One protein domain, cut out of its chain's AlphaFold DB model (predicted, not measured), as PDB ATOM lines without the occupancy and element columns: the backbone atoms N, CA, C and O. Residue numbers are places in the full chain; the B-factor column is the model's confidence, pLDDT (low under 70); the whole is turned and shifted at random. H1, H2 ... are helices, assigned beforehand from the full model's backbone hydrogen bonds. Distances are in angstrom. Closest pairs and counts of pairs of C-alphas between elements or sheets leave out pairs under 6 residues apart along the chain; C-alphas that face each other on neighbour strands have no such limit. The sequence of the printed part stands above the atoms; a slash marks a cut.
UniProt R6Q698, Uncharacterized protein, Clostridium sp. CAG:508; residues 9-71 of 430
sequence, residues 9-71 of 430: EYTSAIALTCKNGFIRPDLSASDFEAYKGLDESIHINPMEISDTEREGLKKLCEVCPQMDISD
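AT A GLANCE: This is residues 9 to 71 of the 430 residues of an uncharacterized protein of Clostridium sp. CAG:508 (UniProt R6Q698). This domain has little regular structure: one helix, H2, lies along one side of a body made mainly of winding loop, and a small helix, H1, is at the far end from where H2 begins. The long loop, residues 16 to 50, winds between them, and a short parallel pairing joins it to the tail after H2. The printed part has 63 residues with two named helices, H1 then H2, and no named strand; its class is all helix, with 20 residues in named elements. It is compact, with a radius of gyration of the C-alphas of 11.0 A and spans of 31 by 24 by 19 A.

HOW THE PARTS SIT: H2, residues 51 to 63, and H1, residues 9 to 15, are apart, with no C-alpha of the one within 8 A of the other. Residues 43 to 44 pair with residues 68 to 69, parallel, and residues 18 to 19 with residues 22 to 23, antiparallel. In both helices every O i to N i+4 pair is within hydrogen-bond range.

IN THESE COORDINATES: H2 measures 19.1 A from C-alpha 51 at (153.868, 155.638, 144.641) to C-alpha 63 at (135.947, 155.847, 151.217). H1 measures 10.1 A from C-alpha 9 at (133.738, 156.101, 167.643) to C-alpha 15.

THE WHOLE: The two C-alphas farthest apart, those of Tyr 10 and Asp 51, are 31.6 A apart. The printed part has no cut, and the link from H1 to H2 is long, with 35 residues. Mean pLDDT of the printed part is 87.0; residues 9 to 15 are under 70.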
ATOM      1  N   GLU A   9     133.699 154.968 168.577       59.72
ATOM      2  CA  GLU A   9     133.738 156.101 167.643       59.72
ATOM      3  C   GLU A   9     134.578 157.289 168.155       59.72
ATOM      4  O   GLU A   9     135.350 157.876 167.398       59.72
ATOM      5  N   TYR A  10     134.535 157.589 169.456       58.75
ATOM      6  CA  TYR A  10     135.356 158.641 170.065       58.75
ATOM      7  C   TYR A  10     136.804 158.199 170.272       58.75
ATOM      8  O   TYR A  10     137.719 159.012 170.159       58.75
ATOM      9  N   THR A  11     137.033 156.918 170.570       64.81
ATOM     10  CA  THR A  11     138.392 156.375 170.694       64.81
ATOM     11  C   THR A  11     139.106 156.373 169.344       64.81
ATOM     12  O   THR A  11     140.265 156.782 169.279       64.81
ATOM     13  N   SER A  12     138.402 155.997 168.270       65.06
ATOM     14  CA  SER A  12     138.895 156.073 166.892       65.06
ATOM     15  C   SER A  12     139.209 157.511 166.482       65.06
ATOM     16  O   SER A  12     140.308 157.765 166.006       65.06
ATOM     17  N   ALA A  13     138.313 158.468 166.748       62.59
ATOM     18  CA  ALA A  13     138.538 159.879 166.420       62.59
ATOM     19  C   ALA A  13     139.741 160.496 167.166       62.59
ATOM     20  O   ALA A  13     140.491 161.276 166.587       62.59
ATOM     21  N   ILE A  14     139.965 160.129 168.435       64.06
ATOM     22  CA  ILE A  14     141.111 160.608 169.235       64.06
ATOM     23  C   ILE A  14     142.442 160.000 168.760       64.06
ATOM     24  O   ILE A  14     143.497 160.603 168.959       64.06
ATOM     25  N   ALA A  15     142.407 158.814 168.147       67.88
ATOM     26  CA  ALA A  15     143.593 158.161 167.598       67.88
ATOM     27  C   ALA A  15     144.046 158.763 166.255       67.88
ATOM     28  O   ALA A  15     145.179 158.522 165.834       67.88
ATOM     29  N   LEU A  16     143.193 159.552 165.589       79.31
ATOM     30  CA  LEU A  16     143.543 160.207 164.333       79.31
ATOM     31  C   LEU A  16     144.549 161.334 164.571       79.31
ATOM     32  O   LEU A  16     144.420 162.156 165.477       79.31
ATOM     33  N   THR A  17     145.574 161.378 163.722       78.62
ATOM     34  CA  THR A  17     146.555 162.461 163.757       78.62
ATOM     35  C   THR A  17     145.969 163.680 163.063       78.62
ATOM     36  O   THR A  17     145.532 163.577 161.921       78.62
ATOM     37  N   CYS A  18     146.015 164.842 163.714       80.31
ATOM     38  CA  CYS A  18     145.606 166.106 163.105       80.31
ATOM     39  C   CYS A  18     146.799 167.049 162.916       80.31
ATOM     40  O   CYS A  18     147.686 167.131 163.769       80.31
ATOM     41  N   LYS A  19     146.804 167.812 161.821       75.25
ATOM     42  CA  LYS A  19     147.751 168.902 161.559       75.25
ATOM     43  C   LYS A  19     146.976 170.119 161.066       75.25
ATOM     44  O   LYS A  19     146.177 170.012 160.147       75.25
ATOM     45  N   ASN A  20     147.217 171.278 161.678       76.88
ATOM     46  CA  ASN A  20     146.560 172.545 161.327       76.88
ATOM     47  C   ASN A  20     145.017 172.486 161.324       76.88
ATOM     48  O   ASN A  20     144.380 173.203 160.565       76.88
ATOM     49  N   GLY A  21     144.421 171.642 162.173       78.50
ATOM     50  CA  GLY A  21     142.966 171.483 162.261       78.50
ATOM     51  C   GLY A  21     142.364 170.433 161.322       78.50
ATOM     52  O   GLY A  21     141.186 170.140 161.470       78.50
ATOM     53  N   PHE A  22     143.163 169.817 160.445       84.50
ATOM     54  CA  PHE A  22     142.722 168.758 159.534       84.50
ATOM     55  C   PHE A  22     143.262 167.396 159.950       84.50
ATOM     56  O   PHE A  22     144.370 167.296 160.490       84.50
ATOM     57  N   ILE A  23     142.494 166.347 159.675       86.94
ATOM     58  CA  ILE A  23     142.927 164.959 159.811       86.94
ATOM     59  C   ILE A  23     144.024 164.708 158.778       86.94
ATOM     60  O   ILE A  23     143.906 165.085 157.615       86.94
ATOM     61  N   ARG A  24     145.099 164.051 159.213       86.88
ATOM     62  CA  ARG A  24     146.161 163.530 158.357       86.88
ATOM     63  C   ARG A  24     146.019 162.009 158.285       86.88
ATOM     64  O   ARG A  24     146.424 161.334 159.236       86.88
ATOM     65  N   PRO A  25     145.448 161.468 157.199       88.62
ATOM     66  CA  PRO A  25     145.316 160.029 157.039       88.62
ATOM     67  C   PRO A  25     146.677 159.340 156.944       88.62
ATOM     68  O   PRO A  25     147.633 159.896 156.397       88.62
ATOM     69  N   ASP A  26     146.760 158.126 157.482       89.38
ATOM     70  CA  ASP A  26     147.892 157.236 157.249       89.38
ATOM     71  C   ASP A  26     147.686 156.540 155.902       89.38
ATOM     72  O   ASP A  26     146.957 155.557 155.797       89.38
ATOM     73  N   LEU A  27     148.327 157.063 154.856       91.81
ATOM     74  CA  LEU A  27     148.219 156.527 153.496       91.81
ATOM     75  C   LEU A  27     148.880 155.148 153.330       91.81
ATOM     76  O   LEU A  27     148.733 154.526 152.282       91.81
ATOM     77  N   SER A  28     149.586 154.650 154.350       88.56
ATOM     78  CA  SER A  28     150.135 153.290 154.373       88.56
ATOM     79  C   SER A  28     149.209 152.269 155.048       88.56
ATOM     80  O   SER A  28     149.532 151.076 155.088       88.56
ATOM     81  N   ALA A  29     148.056 152.712 155.561       85.38
ATOM     82  CA  ALA A  29     147.097 151.854 156.237       85.38
ATOM     83  C   ALA A  29     146.563 150.746 155.313       85.38
ATOM     84  O   ALA A  29     146.334 150.928 154.117       85.38
ATOM     85  N   SER A  30     146.330 149.568 155.894       82.00
ATOM     86  CA  SER A  30     145.756 148.424 155.178       82.00
ATOM     87  C   SER A  30     144.245 148.544 154.923       82.00
ATOM     88  O   SER A  30     143.722 147.810 154.089       82.00
ATOM     89  N   ASP A  31     143.560 149.430 155.653       86.75
ATOM     90  CA  ASP A  31     142.125 149.725 155.556       86.75
ATOM     91  C   ASP A  31     141.879 151.203 155.919       86.75
ATOM     92  O   ASP A  31     142.586 151.757 156.764       86.75
ATOM     93  N   PHE A  32     140.880 151.820 155.289       91.12
ATOM     94  CA  PHE A  32     140.512 153.228 155.436       91.12
ATOM     95  C   PHE A  32     139.118 153.440 156.055       91.12
ATOM     96  O   PHE A  32     138.718 154.589 156.223       91.12
ATOM     97  N   GLU A  33     138.389 152.394 156.472       88.06
ATOM     98  CA  GLU A  33     137.046 152.531 157.084       88.06
ATOM     99  C   GLU A  33     137.003 153.489 158.293       88.06
ATOM    100  O   GLU A  33     135.981 154.127 158.540       88.06
ATOM    101  N   ALA A  34     138.114 153.654 159.021       86.50
ATOM    102  CA  ALA A  34     138.215 154.604 160.134       86.50
ATOM    103  C   ALA A  34     138.029 156.082 159.723       86.50
ATOM    104  O   ALA A  34     137.770 156.918 160.588       86.50
ATOM    105  N   TYR A  35     138.160 156.402 158.431       89.12
ATOM    106  CA  TYR A  35     138.016 157.754 157.882       89.12
ATOM    107  C   TYR A  35     136.619 158.040 157.319       89.12
ATOM    108  O   TYR A  35     136.311 159.178 156.970       89.12
ATOM    109  N   LYS A  36     135.754 157.027 157.239       89.88
ATOM    110  CA  LYS A  36     134.440 157.135 156.605       89.88
ATOM    111  C   LYS A  36     133.563 158.203 157.263       89.88
ATOM    112  O   LYS A  36     133.315 158.156 158.468       89.88
ATOM    113  N   GLY A  37     133.052 159.128 156.451       88.19
ATOM    114  CA  GLY A  37     132.228 160.250 156.909       88.19
ATOM    115  C   GLY A  37     133.022 161.405 157.527       88.19
ATOM    116  O   GLY A  37     132.415 162.290 158.127       88.19
ATOM    117  N   LEU A  38     134.355 161.398 157.408       90.38
ATOM    118  CA  LEU A  38     135.244 162.478 157.859       90.38
ATOM    119  C   LEU A  38     135.788 163.320 156.696       90.38
ATOM    120  O   LEU A  38     136.761 164.050 156.873       90.38
ATOM    121  N   ASP A  39     135.165 163.219 155.524       92.69
ATOM    122  CA  ASP A  39     135.550 163.843 154.258       92.69
ATOM    123  C   ASP A  39     135.930 165.325 154.412       92.69
ATOM    124  O   ASP A  39     137.057 165.708 154.114       92.69
ATOM    125  N   GLU A  40     135.037 166.135 154.992       89.62
ATOM    126  CA  GLU A  40     135.217 167.587 155.194       89.62
ATOM    127  C   GLU A  40     136.373 167.943 156.146       89.62
ATOM    128  O   GLU A  40     136.765 169.100 156.274       89.62
ATOM    129  N   SER A  41     136.898 166.961 156.881       89.94
ATOM    130  CA  SER A  41     138.027 167.133 157.798       89.94
ATOM    131  C   SER A  41     139.352 166.662 157.197       89.94
ATOM    132  O   SER A  41     140.384 166.773 157.865       89.94
ATOM    133  N   ILE A  42     139.348 166.133 155.971       89.94
ATOM    134  CA  ILE A  42     140.520 165.581 155.289       89.94
ATOM    135  C   ILE A  42     140.893 166.492 154.120       89.94
ATOM    136  O   ILE A  42     140.144 166.647 153.164       89.94
ATOM    137  N   HIS A  43     142.086 167.077 154.205       89.56
ATOM    138  CA  HIS A  43     142.682 167.883 153.142       89.56
ATOM    139  C   HIS A  43     144.077 167.332 152.862       89.56
ATOM    140  O   HIS A  43     144.927 167.291 153.760       89.56
ATOM    141  N   ILE A  44     144.322 166.886 151.631       91.19
ATOM    142  CA  ILE A  44     145.579 166.225 151.257       91.19
ATOM    143  C   ILE A  44     146.233 166.964 150.095       91.19
ATOM    144  O   ILE A  44     145.565 167.403 149.168       91.19
ATOM    145  N   ASN A  45     147.559 167.089 150.142       92.69
ATOM    146  CA  ASN A  45     148.378 167.510 149.011       92.69
ATOM    147  C   ASN A  45     149.277 166.325 148.605       92.69
ATOM    148  O   ASN A  45     150.192 165.985 149.361       92.69
ATOM    149  N   PRO A  46     149.022 165.673 147.458       93.00
ATOM    150  CA  PRO A  46     149.753 164.484 147.028       93.00
ATOM    151  C   PRO A  46     150.925 164.779 146.075       93.00
ATOM    152  O   PRO A  46     151.396 163.877 145.372       93.00
ATOM    153  N   MET A  47     151.410 166.024 146.028       91.44
ATOM    154  CA  MET A  47     152.516 166.427 145.150       91.44
ATOM    155  C   MET A  47     153.839 165.724 145.491       91.44
ATOM    156  O   MET A  47     154.622 165.441 144.592       91.44
ATOM    157  N   GLU A  48     154.068 165.404 146.768       88.00
ATOM    158  CA  GLU A  48     155.341 164.853 147.271       88.00
ATOM    159  C   GLU A  48     155.188 163.474 147.942       88.00
ATOM    160  O   GLU A  48     156.029 163.069 148.743       88.00
ATOM    161  N   ILE A  49     154.110 162.743 147.640       92.88
ATOM    162  CA  ILE A  49     153.894 161.388 148.178       92.88
ATOM    163  C   ILE A  49     154.500 160.317 147.266       92.88
ATOM    164  O   ILE A  49     154.516 160.459 146.037       92.88
ATOM    165  N   SER A  50     154.954 159.223 147.873       91.62
ATOM    166  CA  SER A  50     155.474 158.047 147.170       91.62
ATOM    167  C   SER A  50     154.396 157.317 146.362       91.62
ATOM    168  O   SER A  50     153.202 157.452 146.629       91.62
ATOM    169  N   ASP A  51     154.805 156.465 145.418       90.44
ATOM    170  CA  ASP A  51     153.868 155.638 144.641       90.44
ATOM    171  C   ASP A  51     153.013 154.722 145.536       90.44
ATOM    172  O   ASP A  51     151.840 154.493 145.262       90.44
ATOM    173  N   THR A  52     153.564 154.229 146.653       91.44
ATOM    174  CA  THR A  52     152.797 153.404 147.605       91.44
ATOM    175  C   THR A  52     151.739 154.222 148.344       91.44
ATOM    176  O   THR A  52     150.600 153.779 148.470       91.44
ATOM    177  N   GLU A  53     152.087 155.425 148.803       95.00
ATOM    178  CA  GLU A  53     151.126 156.335 149.441       95.00
ATOM    179  C   GLU A  53     150.055 156.811 148.455       95.00
ATOM    180  O   GLU A  53     148.909 157.017 148.844       95.00
ATOM    181  N   ARG A  54     150.402 156.944 147.173       95.44
ATOM    182  CA  ARG A  54     149.472 157.293 146.098       95.44
ATOM    183  C   ARG A  54     148.396 156.233 145.895       95.44
ATOM    184  O   ARG A  54     147.221 156.571 145.815       95.44
ATOM    185  N   GLU A  55     148.767 154.955 145.899       95.00
ATOM    186  CA  GLU A  55     147.793 153.855 145.876       95.00
ATOM    187  C   GLU A  55     146.916 153.826 147.138       95.00
ATOM    188  O   GLU A  55     145.729 153.505 147.070       95.00
ATOM    189  N   GLY A  56     147.475 154.199 148.291       96.19
ATOM    190  CA  GLY A  56     146.703 154.417 149.515       96.19
ATOM    191  C   GLY A  56     145.694 155.557 149.377       96.19
ATOM    192  O   GLY A  56     144.527 155.394 149.726       96.19
ATOM    193  N   LEU A  57     146.110 156.685 148.801       96.81
ATOM    194  CA  LEU A  57     145.239 157.833 148.566       96.81
ATOM    195  C   LEU A  57     144.098 157.500 147.604       96.81
ATOM    196  O   LEU A  57     142.960 157.858 147.888       96.81
ATOM    197  N   LYS A  58     144.360 156.754 146.525       96.56
ATOM    198  CA  LYS A  58     143.304 156.291 145.608       96.56
ATOM    199  C   LYS A  58     142.219 155.496 146.345       96.56
ATOM    200  O   LYS A  58     141.037 155.745 146.139       96.56
ATOM    201  N   LYS A  59     142.604 154.603 147.261       96.12
ATOM    202  CA  LYS A  59     141.651 153.855 148.104       96.12
ATOM    203  C   LYS A  59     140.919 154.754 149.095       96.12
ATOM    204  O   LYS A  59     139.728 154.575 149.321       96.12
ATOM    205  N   LEU A  60     141.613 155.728 149.683       96.25
ATOM    206  CA  LEU A  60     140.982 156.707 150.561       96.25
ATOM    207  C   LEU A  60     139.924 157.533 149.811       96.25
ATOM    208  O   LEU A  60     138.863 157.771 150.375       96.25
ATOM    209  N   CYS A  61     140.162 157.903 148.546       96.50
ATOM    210  CA  CYS A  61     139.179 158.601 147.708       96.50
ATOM    211  C   CYS A  61     137.868 157.819 147.555       96.50
ATOM    212  O   CYS A  61     136.802 158.424 147.492       96.50
ATOM    213  N   GLU A  62     137.921 156.485 147.518       94.25
ATOM    214  CA  GLU A  62     136.720 155.641 147.437       94.25
ATOM    215  C   GLU A  62     135.903 155.667 148.740       94.25
ATOM    216  O   GLU A  62     134.676 155.558 148.712       94.25
ATOM    217  N   VAL A  63     136.576 155.816 149.885       94.81
ATOM    218  CA  VAL A  63     135.947 155.847 151.217       94.81
ATOM    219  C   VAL A  63     135.467 157.251 151.593       94.81
ATOM    220  O   VAL A  63     134.419 157.384 152.231       94.81
ATOM    221  N   CYS A  64     136.216 158.275 151.186       95.25
ATOM    222  CA  CYS A  64     135.985 159.689 151.469       95.25
ATOM    223  C   CYS A  64     135.849 160.494 150.158       95.25
ATOM    224  O   CYS A  64     136.722 161.305 149.838       95.25
ATOM    225  N   PRO A  65     134.789 160.276 149.358       95.31
ATOM    226  CA  PRO A  65     134.662 160.878 148.031       95.31
ATOM    227  C   PRO A  65     134.442 162.397 148.039       95.31
ATOM    228  O   PRO A  65     134.545 163.021 146.985       95.31
ATOM    229  N   GLN A  66     134.102 163.000 149.181       94.69
ATOM    230  CA  GLN A  66     133.871 164.445 149.304       94.69
ATOM    231  C   GLN A  66     135.069 165.192 149.913       94.69
ATOM    232  O   GLN A  66     134.922 166.344 150.310       94.69
ATOM    233  N   MET A  67     136.235 164.545 150.036       94.12
ATOM    234  CA  MET A  67     137.440 165.200 150.550       94.12
ATOM    235  C   MET A  67     138.086 166.128 149.515       94.12
ATOM    236  O   MET A  67     137.985 165.900 148.305       94.12
ATOM    237  N   ASP A  68     138.820 167.123 150.011       93.00
ATOM    238  CA  ASP A  68     139.520 168.103 149.182       93.00
ATOM    239  C   ASP A  68     140.967 167.678 148.892       93.00
ATOM    240  O   ASP A  68     141.771 167.401 149.795       93.00
ATOM    241  N   ILE A  69     141.332 167.708 147.609       94.19
ATOM    242  CA  ILE A  69     142.697 167.479 147.135       94.19
ATOM    243  C   ILE A  69     143.315 168.808 146.705       94.19
ATOM    244  O   ILE A  69     142.846 169.481 145.792       94.19
ATOM    245  N   SER A  70     144.397 169.188 147.368       92.19
ATOM    246  CA  SER A  70     145.163 170.409 147.099       92.19
ATOM    247  C   SER A  70     146.438 170.127 146.317       92.19
ATOM    248  O   SER A  70     146.947 169.010 146.307       92.19
ATOM    249  N   ASP A  71     146.999 171.172 145.722       91.25
ATOM    250  CA  ASP A  71     148.314 171.163 145.091       91.25
ATOM    251  C   ASP A  71     149.213 172.276 145.662       91.25
ATOM    252  O   ASP A  71     148.859 172.984 146.610       91.25
TER     253      ASP A  71